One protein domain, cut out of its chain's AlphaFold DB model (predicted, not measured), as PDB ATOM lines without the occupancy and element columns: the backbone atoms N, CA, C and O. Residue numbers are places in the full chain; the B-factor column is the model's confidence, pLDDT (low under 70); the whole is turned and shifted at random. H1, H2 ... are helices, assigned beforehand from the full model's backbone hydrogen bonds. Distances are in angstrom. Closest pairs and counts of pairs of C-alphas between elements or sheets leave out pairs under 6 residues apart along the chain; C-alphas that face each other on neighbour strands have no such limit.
ATOM      1  N   VAL A  86     193.424 171.289 252.480       63.47
ATOM      2  CA  VAL A  86     192.326 172.169 252.912       63.47
ATOM      3  C   VAL A  86     191.111 172.028 251.994       63.47
ATOM      4  O   VAL A  86     189.985 172.001 252.492       63.47
ATOM      5  N   GLU A  87     191.322 171.882 250.687       65.88
ATOM      6  CA  GLU A  87     190.232 171.669 249.735       65.88
ATOM      7  C   GLU A  87     189.549 170.314 249.955       65.88
ATOM      8  O   GLU A  87     188.334 170.257 250.109       65.88
ATOM      9  N   SER A  88     190.312 169.233 250.125       64.12
ATOM     10  CA  SER A  88     189.751 167.925 250.490       64.12
ATOM     11  C   SER A  88     188.989 167.973 251.819       64.12
ATOM     12  O   SER A  88     187.903 167.406 251.961       64.12
ATOM     13  N   LEU A  89     189.500 168.703 252.818       63.62
ATOM     14  CA  LEU A  89     188.763 168.934 254.061       63.62
ATOM     15  C   LEU A  89     187.430 169.652 253.812       63.62
ATOM     16  O   LEU A  89     186.422 169.295 254.430       63.62
ATOM     17  N   ARG A  90     187.410 170.639 252.915       76.00
ATOM     18  CA  ARG A  90     186.207 171.381 252.538       76.00
ATOM     19  C   ARG A  90     185.194 170.479 251.830       76.00
ATOM     20  O   ARG A  90     184.043 170.476 252.257       76.00
ATOM     21  N   THR A  91     185.608 169.676 250.851       77.12
ATOM     22  CA  THR A  91     184.724 168.744 250.129       77.12
ATOM     23  C   THR A  91     184.013 167.796 251.080       77.12
ATOM     24  O   THR A  91     182.789 167.764 251.108       77.12
ATOM     25  N   LEU A  92     184.740 167.126 251.976       73.06
ATOM     26  CA  LEU A  92     184.081 166.210 252.913       73.06
ATOM     27  C   LEU A  92     183.243 166.906 253.971       73.06
ATOM     28  O   LEU A  92     182.343 166.293 254.532       73.06
ATOM     29  N   ARG A  93     183.528 168.172 254.292       74.56
ATOM     30  CA  ARG A  93     182.600 168.931 255.132       74.56
ATOM     31  C   ARG A  93     181.278 169.108 254.394       74.56
ATOM     32  O   ARG A  93     180.238 168.912 255.008       74.56
ATOM     33  N   HIS A  94     181.322 169.476 253.115       81.25
ATOM     34  CA  HIS A  94     180.118 169.619 252.298       81.25
ATOM     35  C   HIS A  94     179.372 168.296 252.162       81.25
ATOM     36  O   HIS A  94     178.174 168.268 252.404       81.25
ATOM     37  N   GLU A  95     180.063 167.193 251.881       81.69
ATOM     38  CA  GLU A  95     179.444 165.860 251.823       81.69
ATOM     39  C   GLU A  95     178.824 165.458 253.164       81.69
ATOM     40  O   GLU A  95     177.686 164.999 253.201       81.69
ATOM     41  N   HIS A  96     179.518 165.701 254.280       81.56
ATOM     42  CA  HIS A  96     178.988 165.403 255.609       81.56
ATOM     43  C   HIS A  96     177.770 166.265 255.961       81.56
ATOM     44  O   HIS A  96     176.800 165.764 256.525       81.56
ATOM     45  N   LEU A  97     177.789 167.555 255.614       82.00
ATOM     46  CA  LEU A  97     176.639 168.441 255.797       82.00
ATOM     47  C   LEU A  97     175.463 168.033 254.908       82.00
ATOM     48  O   LEU A  97     174.323 168.081 255.367       82.00
ATOM     49  N   ASN A  98     175.723 167.596 253.677       87.06
ATOM     50  CA  ASN A  98     174.695 167.061 252.789       87.06
ATOM     51  C   ASN A  98     174.092 165.782 253.376       87.06
ATOM     52  O   ASN A  98     172.874 165.687 253.480       87.06
ATOM     53  N   TRP A  99     174.927 164.854 253.851       91.12
ATOM     54  CA  TRP A  99     174.480 163.634 254.520       91.12
ATOM     55  C   TRP A  99     173.612 163.947 255.747       91.12
ATOM     56  O   TRP A  99     172.499 163.442 255.860       91.12
ATOM     57  N   MET A 100     174.057 164.858 256.618       90.81
ATOM     58  CA  MET A 100     173.275 165.342 257.766       90.81
ATOM     59  C   MET A 100     171.943 165.973 257.348       90.81
ATOM     60  O   MET A 100     170.917 165.721 257.975       90.81
ATOM     61  N   SER A 101     171.948 166.786 256.290       89.44
ATOM     62  CA  SER A 101     170.750 167.474 255.803       89.44
ATOM     63  C   SER A 101     169.725 166.486 255.250       89.44
ATOM     64  O   SER A 101     168.544 166.591 255.572       89.44
ATOM     65  N   THR A 102     170.168 165.492 254.474       91.94
ATOM     66  CA  THR A 102     169.308 164.416 253.967       91.94
ATOM     67  C   THR A 102     168.758 163.562 255.103       91.94
ATOM     68  O   THR A 102     167.564 163.287 255.127       91.94
ATOM     69  N   LEU A 103     169.594 163.202 256.081       91.69
ATOM     70  CA  LEU A 103     169.167 162.439 257.253       91.69
ATOM     71  C   LEU A 103     168.092 163.199 258.039       91.69
ATOM     72  O   LEU A 103     167.065 162.626 258.393       91.69
ATOM     73  N   ASN A 104     168.301 164.497 258.268       89.12
ATOM     74  CA  ASN A 104     167.327 165.342 258.950       89.12
ATOM     75  C   ASN A 104     166.027 165.496 258.142       89.12
ATOM     76  O   ASN A 104     164.947 165.465 258.723       89.12
ATOM     77  N   GLY A 105     166.111 165.609 256.812       92.38
ATOM     78  CA  GLY A 105     164.937 165.627 255.936       92.38
ATOM     79  C   GLY A 105     164.118 164.339 256.033       92.38
ATOM     80  O   GLY A 105     162.911 164.398 256.233       92.38
ATOM     81  N   LEU A 106     164.777 163.178 255.988       91.94
ATOM     82  CA  LEU A 106     164.115 161.880 256.146       91.94
ATOM     83  C   LEU A 106     163.476 161.720 257.536       91.94
ATOM     84  O   LEU A 106     162.361 161.218 257.636       91.94
ATOM     85  N   LEU A 107     164.135 162.201 258.598       90.81
ATOM     86  CA  LEU A 107     163.556 162.226 259.948       90.81
ATOM     87  C   LEU A 107     162.309 163.114 260.032       90.81
ATOM     88  O   LEU A 107     161.321 162.709 260.635       90.81
ATOM     89  N   GLN A 108     162.334 164.307 259.430       90.62
ATOM     90  CA  GLN A 108     161.185 165.224 259.414       90.62
ATOM     91  C   GLN A 108     159.997 164.677 258.617       90.62
ATOM     92  O   GLN A 108     158.857 165.016 258.917       90.62
ATOM     93  N   MET A 109     160.264 163.842 257.613       93.38
ATOM     94  CA  MET A 109     159.244 163.156 256.818       93.38
ATOM     95  C   MET A 109     158.758 161.852 257.474       93.38
ATOM     96  O   MET A 109     157.949 161.155 256.878       93.38
ATOM     97  N   GLU A 110     159.243 161.524 258.681       91.31
ATOM     98  CA  GLU A 110     158.944 160.281 259.411       91.31
ATOM     99  C   GLU A 110     159.301 158.996 258.627       91.31
ATOM    100  O   GLU A 110     158.813 157.903 258.913       91.31
ATOM    101  N   GLU A 111     160.231 159.101 257.670       91.62
ATOM    102  CA  GLU A 111     160.722 158.012 256.815       91.62
ATOM    103  C   GLU A 111     161.814 157.195 257.533       91.62
ATOM    104  O   GLU A 111     162.977 157.122 257.116       91.62
ATOM    105  N   TYR A 112     161.458 156.586 258.667       90.12
ATOM    106  CA  TYR A 112     162.410 155.903 259.553       90.12
ATOM    107  C   TYR A 112     163.118 154.708 258.900       90.12
ATOM    108  O   TYR A 112     164.286 154.450 259.205       90.12
ATOM    109  N   ASP A 113     162.455 154.006 257.978       87.19
ATOM    110  CA  ASP A 113     163.053 152.881 257.252       87.19
ATOM    111  C   ASP A 113     164.206 153.352 256.353       87.19
ATOM    112  O   ASP A 113     165.292 152.767 256.372       87.19
ATOM    113  N   ARG A 114     164.033 154.485 255.659       84.75
ATOM    114  CA  ARG A 114     165.087 155.106 254.839       84.75
ATOM    115  C   ARG A 114     166.233 155.658 255.678       84.75
ATOM    116  O   ARG A 114     167.392 155.503 255.297       84.75
ATOM    117  N   VAL A 115     165.938 156.253 256.838       89.69
ATOM    118  CA  VAL A 115     166.977 156.669 257.799       89.69
ATOM    119  C   VAL A 115     167.806 155.461 258.238       89.69
ATOM    120  O   VAL A 115     169.035 155.532 258.285       89.69
ATOM    121  N   ARG A 116     167.149 154.333 258.526       85.62
ATOM    122  CA  ARG A 116     167.817 153.101 258.948       85.62
ATOM    123  C   ARG A 116     168.705 152.528 257.846       85.62
ATOM    124  O   ARG A 116     169.847 152.179 258.143       85.62
ATOM    125  N   GLU A 117     168.228 152.483 256.603       87.00
ATOM    126  CA  GLU A 117     169.023 152.075 255.434       87.00
ATOM    127  C   GLU A 117     170.259 152.968 255.249       87.00
ATOM    128  O   GLU A 117     171.370 152.470 255.081       87.00
ATOM    129  N   MET A 118     170.089 154.287 255.340       84.62
ATOM    130  CA  MET A 118     171.160 155.264 255.138       84.62
ATOM    131  C   MET A 118     172.245 155.190 256.224       84.62
ATOM    132  O   MET A 118     173.436 155.221 255.915       84.62
ATOM    133  N   VAL A 119     171.854 155.033 257.493       85.06
ATOM    134  CA  VAL A 119     172.796 154.838 258.611       85.06
ATOM    135  C   VAL A 119     173.497 153.479 258.518       85.06
ATOM    136  O   VAL A 119     174.692 153.381 258.799       85.06
ATOM    137  N   GLN A 120     172.786 152.422 258.113       81.44
ATOM    138  CA  GLN A 120     173.386 151.101 257.916       81.44
ATOM    139  C   GLN A 120     174.364 151.078 256.743       81.44
ATOM    140  O   GLN A 120     175.428 150.483 256.886       81.44
ATOM    141  N   GLY A 121     174.053 151.747 255.629       77.69
ATOM    142  CA  GLY A 121     174.958 151.884 254.488       77.69
ATOM    143  C   GLY A 121     176.263 152.589 254.865       77.69
ATOM    144  O   GLY A 121     177.342 152.083 254.562       77.69
ATOM    145  N   GLU A 122     176.176 153.692 255.615       74.38
ATOM    146  CA  GLU A 122     177.352 154.412 256.127       74.38
ATOM    147  C   GLU A 122     178.184 153.543 257.091       74.38
ATOM    148  O   GLU A 122     179.409 153.458 256.991       74.38
ATOM    149  N   SER A 123     177.521 152.823 258.000       66.19
ATOM    150  CA  SER A 123     178.180 151.926 258.957       66.19
ATOM    151  C   SER A 123     178.842 150.719 258.275       66.19
ATOM    152  O   SER A 123     179.968 150.348 258.604       66.19
ATOM    153  N   GLN A 124     178.194 150.130 257.265       60.38
ATOM    154  CA  GLN A 124     178.751 149.029 256.478       60.38
ATOM    155  C   GLN A 124     179.954 149.470 255.643       60.38
ATOM    156  O   GLN A 124     180.933 148.729 255.582       60.38
ATOM    157  N   ALA A 125     179.929 150.671 255.059       61.22
ATOM    158  CA  ALA A 125     181.084 151.229 254.362       61.22
ATOM    159  C   ALA A 125     182.294 151.384 255.305       61.22
ATOM    160  O   ALA A 125     183.418 151.027 254.944       61.22
ATOM    161  N   GLN A 126     182.069 151.820 256.550       57.16
ATOM    162  CA  GLN A 126     183.120 151.881 257.572       57.16
ATOM    163  C   GLN A 126     183.608 150.486 258.000       57.16
ATOM    164  O   GLN A 126     184.813 150.274 258.149       57.16
ATOM    165  N   GLN A 127     182.703 149.517 258.158       51.72
ATOM    166  CA  GLN A 127     183.031 148.158 258.595       51.72
ATOM    167  C   GLN A 127     183.775 147.348 257.514       51.72
ATOM    168  O   GLN A 127     184.762 146.687 257.824       51.72
ATOM    169  N   GLN A 128     183.389 147.457 256.238       59.78
ATOM    170  CA  GLN A 128     184.081 146.805 255.114       59.78
ATOM    171  C   GLN A 128     185.513 147.322 254.937       59.78
ATOM    172  O   GLN A 128     186.420 146.559 254.592       59.78
ATOM    173  N   LEU A 129     185.738 148.606 255.218       56.72
ATOM    174  CA  LEU A 129     187.070 149.203 255.204       56.72
ATOM    175  C   LEU A 129     187.936 148.666 256.358       56.72
ATOM    176  O   LEU A 129     189.118 148.383 256.165       56.72
ATOM    177  N   ILE A 130     187.341 148.450 257.537       54.28
ATOM    178  CA  ILE A 130     187.999 147.804 258.686       54.28
ATOM    179  C   ILE A 130     188.345 146.340 258.377       54.28
ATOM    180  O   ILE A 130     189.460 145.897 258.665       54.28
ATOM    181  N   ASP A 131     187.421 145.595 257.774       56.41
ATOM    182  CA  ASP A 131     187.593 144.167 257.502       56.41
ATOM    183  C   ASP A 131     188.584 143.910 256.354       56.41
ATOM    184  O   ASP A 131     189.423 143.013 256.456       56.41
ATOM    185  N   SER A 132     188.601 144.763 255.324       54.50
ATOM    186  CA  SER A 132     189.606 144.715 254.247       54.50
ATOM    187  C   SER A 132     191.023 144.981 254.768       54.50
ATOM    188  O   SER A 132     191.981 144.318 254.369       54.50
ATOM    189  N   LEU A 133     191.169 145.917 255.713       52.12
ATOM    190  CA  LEU A 133     192.458 146.212 256.344       52.12
ATOM    191  C   LEU A 133     192.907 145.104 257.306       52.12
ATOM    192  O   LEU A 133     194.101 144.826 257.395       52.12
ATOM    193  N   ARG A 134     191.970 144.437 257.989       50.53
ATOM    194  CA  ARG A 134     192.259 143.246 258.807       50.53
ATOM    195  C   ARG A 134     192.686 142.040 257.973       50.53
ATOM    196  O   ARG A 134     193.562 141.304 258.409       50.53
ATOM    197  N   GLY A 135     192.090 141.838 256.797       51.62
ATOM    198  CA  GLY A 135     192.447 140.738 255.895       51.62
ATOM    199  C   GLY A 135     193.820 140.906 255.235       51.62
ATOM    200  O   GLY A 135     194.515 139.920 255.005       51.62
ATOM    201  N   ALA A 136     194.236 142.146 254.967       51.62
ATOM    202  CA  ALA A 136     195.512 142.446 254.315       51.62
ATOM    203  C   ALA A 136     196.720 142.476 255.275       51.62
ATOM    204  O   ALA A 136     197.856 142.335 254.821       51.62
ATOM    205  N   PHE A 137     196.507 142.650 256.588       48.16
ATOM    206  CA  PHE A 137     197.593 142.834 257.559       48.16
ATOM    207  C   PHE A 137     197.324 142.079 258.871       48.16
ATOM    208  O   PHE A 137     196.465 142.460 259.662       48.16
ATOM    209  N   ALA A 138     198.108 141.026 259.129       49.28
ATOM    210  CA  ALA A 138     197.978 140.168 260.314       49.28
ATOM    211  C   ALA A 138     198.328 140.869 261.648       49.28
ATOM    212  O   ALA A 138     197.915 140.412 262.713       49.28
ATOM    213  N   ASP A 139     199.072 141.981 261.607       50.50
ATOM    214  CA  ASP A 139     199.465 142.735 262.799       50.50
ATOM    215  C   ASP A 139     198.479 143.877 263.103       50.50
ATOM    216  O   ASP A 139     198.366 144.874 262.378       50.50
ATOM    217  N   ARG A 140     197.776 143.733 264.231       52.12
ATOM    218  CA  ARG A 140     196.713 144.631 264.709       52.12
ATOM    219  C   ARG A 140     197.189 146.076 264.897       52.12
ATOM    220  O   ARG A 140     196.377 146.992 264.763       52.12
ATOM    221  N   GLN A 141     198.469 146.298 265.197       54.53
ATOM    222  CA  GLN A 141     199.013 147.649 265.390       54.53
ATOM    223  C   GLN A 141     199.252 148.370 264.061       54.53
ATOM    224  O   GLN A 141     198.923 149.551 263.925       54.53
ATOM    225  N   VAL A 142     199.751 147.650 263.056       57.84
ATOM    226  CA  VAL A 142     199.977 148.181 261.706       57.84
ATOM    227  C   VAL A 142     198.644 148.476 261.025       57.84
ATOM    228  O   VAL A 142     198.481 149.549 260.445       57.84
ATOM    229  N   ALA A 143     197.656 147.591 261.186       55.03
ATOM    230  CA  ALA A 143     196.297 147.813 260.701       55.03
ATOM    231  C   ALA A 143     195.641 149.046 261.352       55.03
ATOM    232  O   ALA A 143     195.022 149.845 260.656       55.03
ATOM    233  N   GLY A 144     195.820 149.257 262.663       50.44
ATOM    234  CA  GLY A 144     195.304 150.441 263.364       50.44
ATOM    235  C   GLY A 144     195.969 151.754 262.927       50.44
ATOM    236  O   GLY A 144     195.293 152.769 262.744       50.44
ATOM    237  N   LEU A 145     197.285 151.739 262.696       60.16
ATOM    238  CA  LEU A 145     198.025 152.902 262.199       60.16
ATOM    239  C   LEU A 145     197.670 153.220 260.737       60.16
ATOM    240  O   LEU A 145     197.477 154.386 260.386       60.16
ATOM    241  N   LEU A 146     197.551 152.189 259.893       57.38
ATOM    242  CA  LEU A 146     197.077 152.314 258.517       57.38
ATOM    243  C   LEU A 146     195.634 152.799 258.481       57.38
ATOM    244  O   LEU A 146     195.360 153.703 257.715       57.38
ATOM    245  N   PHE A 147     194.743 152.317 259.346       55.22
ATOM    246  CA  PHE A 147     193.378 152.836 259.470       55.22
ATOM    247  C   PHE A 147     193.375 154.336 259.788       55.22
ATOM    248  O   PHE A 147     192.719 155.117 259.100       55.22
ATOM    249  N   GLY A 148     194.190 154.771 260.754       54.06
ATOM    250  CA  GLY A 148     194.361 156.190 261.069       54.06
ATOM    251  C   GLY A 148     194.937 157.023 259.913       54.06
ATOM    252  O   GLY A 148     194.637 158.214 259.809       54.06
ATOM    253  N   LYS A 149     195.738 156.415 259.025       61.88
ATOM    254  CA  LYS A 149     196.281 157.054 257.813       61.88
ATOM    255  C   LYS A 149     195.343 156.984 256.605       61.88
ATOM    256  O   LYS A 149     195.298 157.947 255.852       61.88
ATOM    257  N   VAL A 150     194.571 155.914 256.440       58.84
ATOM    258  CA  VAL A 150     193.587 155.707 255.367       58.84
ATOM    259  C   VAL A 150     192.359 156.567 255.619       58.84
ATOM    260  O   VAL A 150     191.945 157.255 254.708       58.84
ATOM    261  N   GLN A 151     191.861 156.696 256.850       50.94
ATOM    262  CA  GLN A 151     190.875 157.735 257.209       50.94
ATOM    263  C   GLN A 151     191.366 159.148 256.841       50.94
ATOM    264  O   GLN A 151     190.595 160.032 256.473       50.94
ATOM    265  N   ARG A 152     192.684 159.363 256.910       49.28
ATOM    266  CA  ARG A 152     193.329 160.632 256.555       49.28
ATOM    267  C   ARG A 152     193.610 160.772 255.046       49.28
ATOM    268  O   ARG A 152     193.808 161.896 254.601       49.28
ATOM    269  N   GLY A 153     193.618 159.672 254.284       44.66
ATOM    270  CA  GLY A 153     193.981 159.599 252.860       44.66
ATOM    271  C   GLY A 153     192.830 159.262 251.899       44.66
ATOM    272  O   GLY A 153     192.840 159.734 250.773       44.66
TER     273      GLY A 153
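This is residues 86 to 153 of the 176 residues of the protein "Sensor kinase" of Salmonella enterica subsp. arizonae (UniProt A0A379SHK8). Three helices make an open, triangle-like frame with an empty middle: the long H2 is the base, H1 slants back from its first end to make a V, and the shorter H3 folds back over its last end. H1 and H3 are apart, so the frame is not closed, and residues 90 to 98 of H1 stick out. The printed part has 68 residues, with three named helices in the order H1, H2, H3 and no named strand; the class is all helix. The whole is loose, with a radius of gyration of the C-alphas of 15.5 A, and only just flat, spanning 45 by 31 by 12 A.

H1, residues 86 to 108, and H2, residues 112 to 136, form a helical hairpin, running opposite ways at a steep tilt of 38 degrees. They touch through residues 103 to 107 of H1 and 112 to 118 of H2 alone; the closest C-alphas, of Leu 106 and Val 115, are 6.2 A apart. H2 touches H3, residues 140 to 153, with residues 130 to 134 alone; the closest C-alphas, of Leu 133 and Ala 143, are 6.0 A apart. These two run opposite ways at a steep tilt of 56 degrees. H1 and H3 are apart. Every O i to N i+4 pair is within hydrogen-bond range in H1 and H2; in H3, 9 of 10 are.

H1 begins at C-alpha 86, (192.326, 172.169, 252.912), and is 32.6 A long from first to last C-alpha. H2 begins at C-alpha 112, (162.410, 155.903, 259.553), and is 36.1 A long. H3, 19.3 A long, ends at C-alpha 153, (193.981, 159.599, 252.860).

The two C-alphas farthest apart, of Met 109 and Asp 139, are 45.5 A apart. The printed part has no cut, and both links are tight. Mean pLDDT of the printed part is 70.3; residues 86 to 89 and 123 to 153 are under 70.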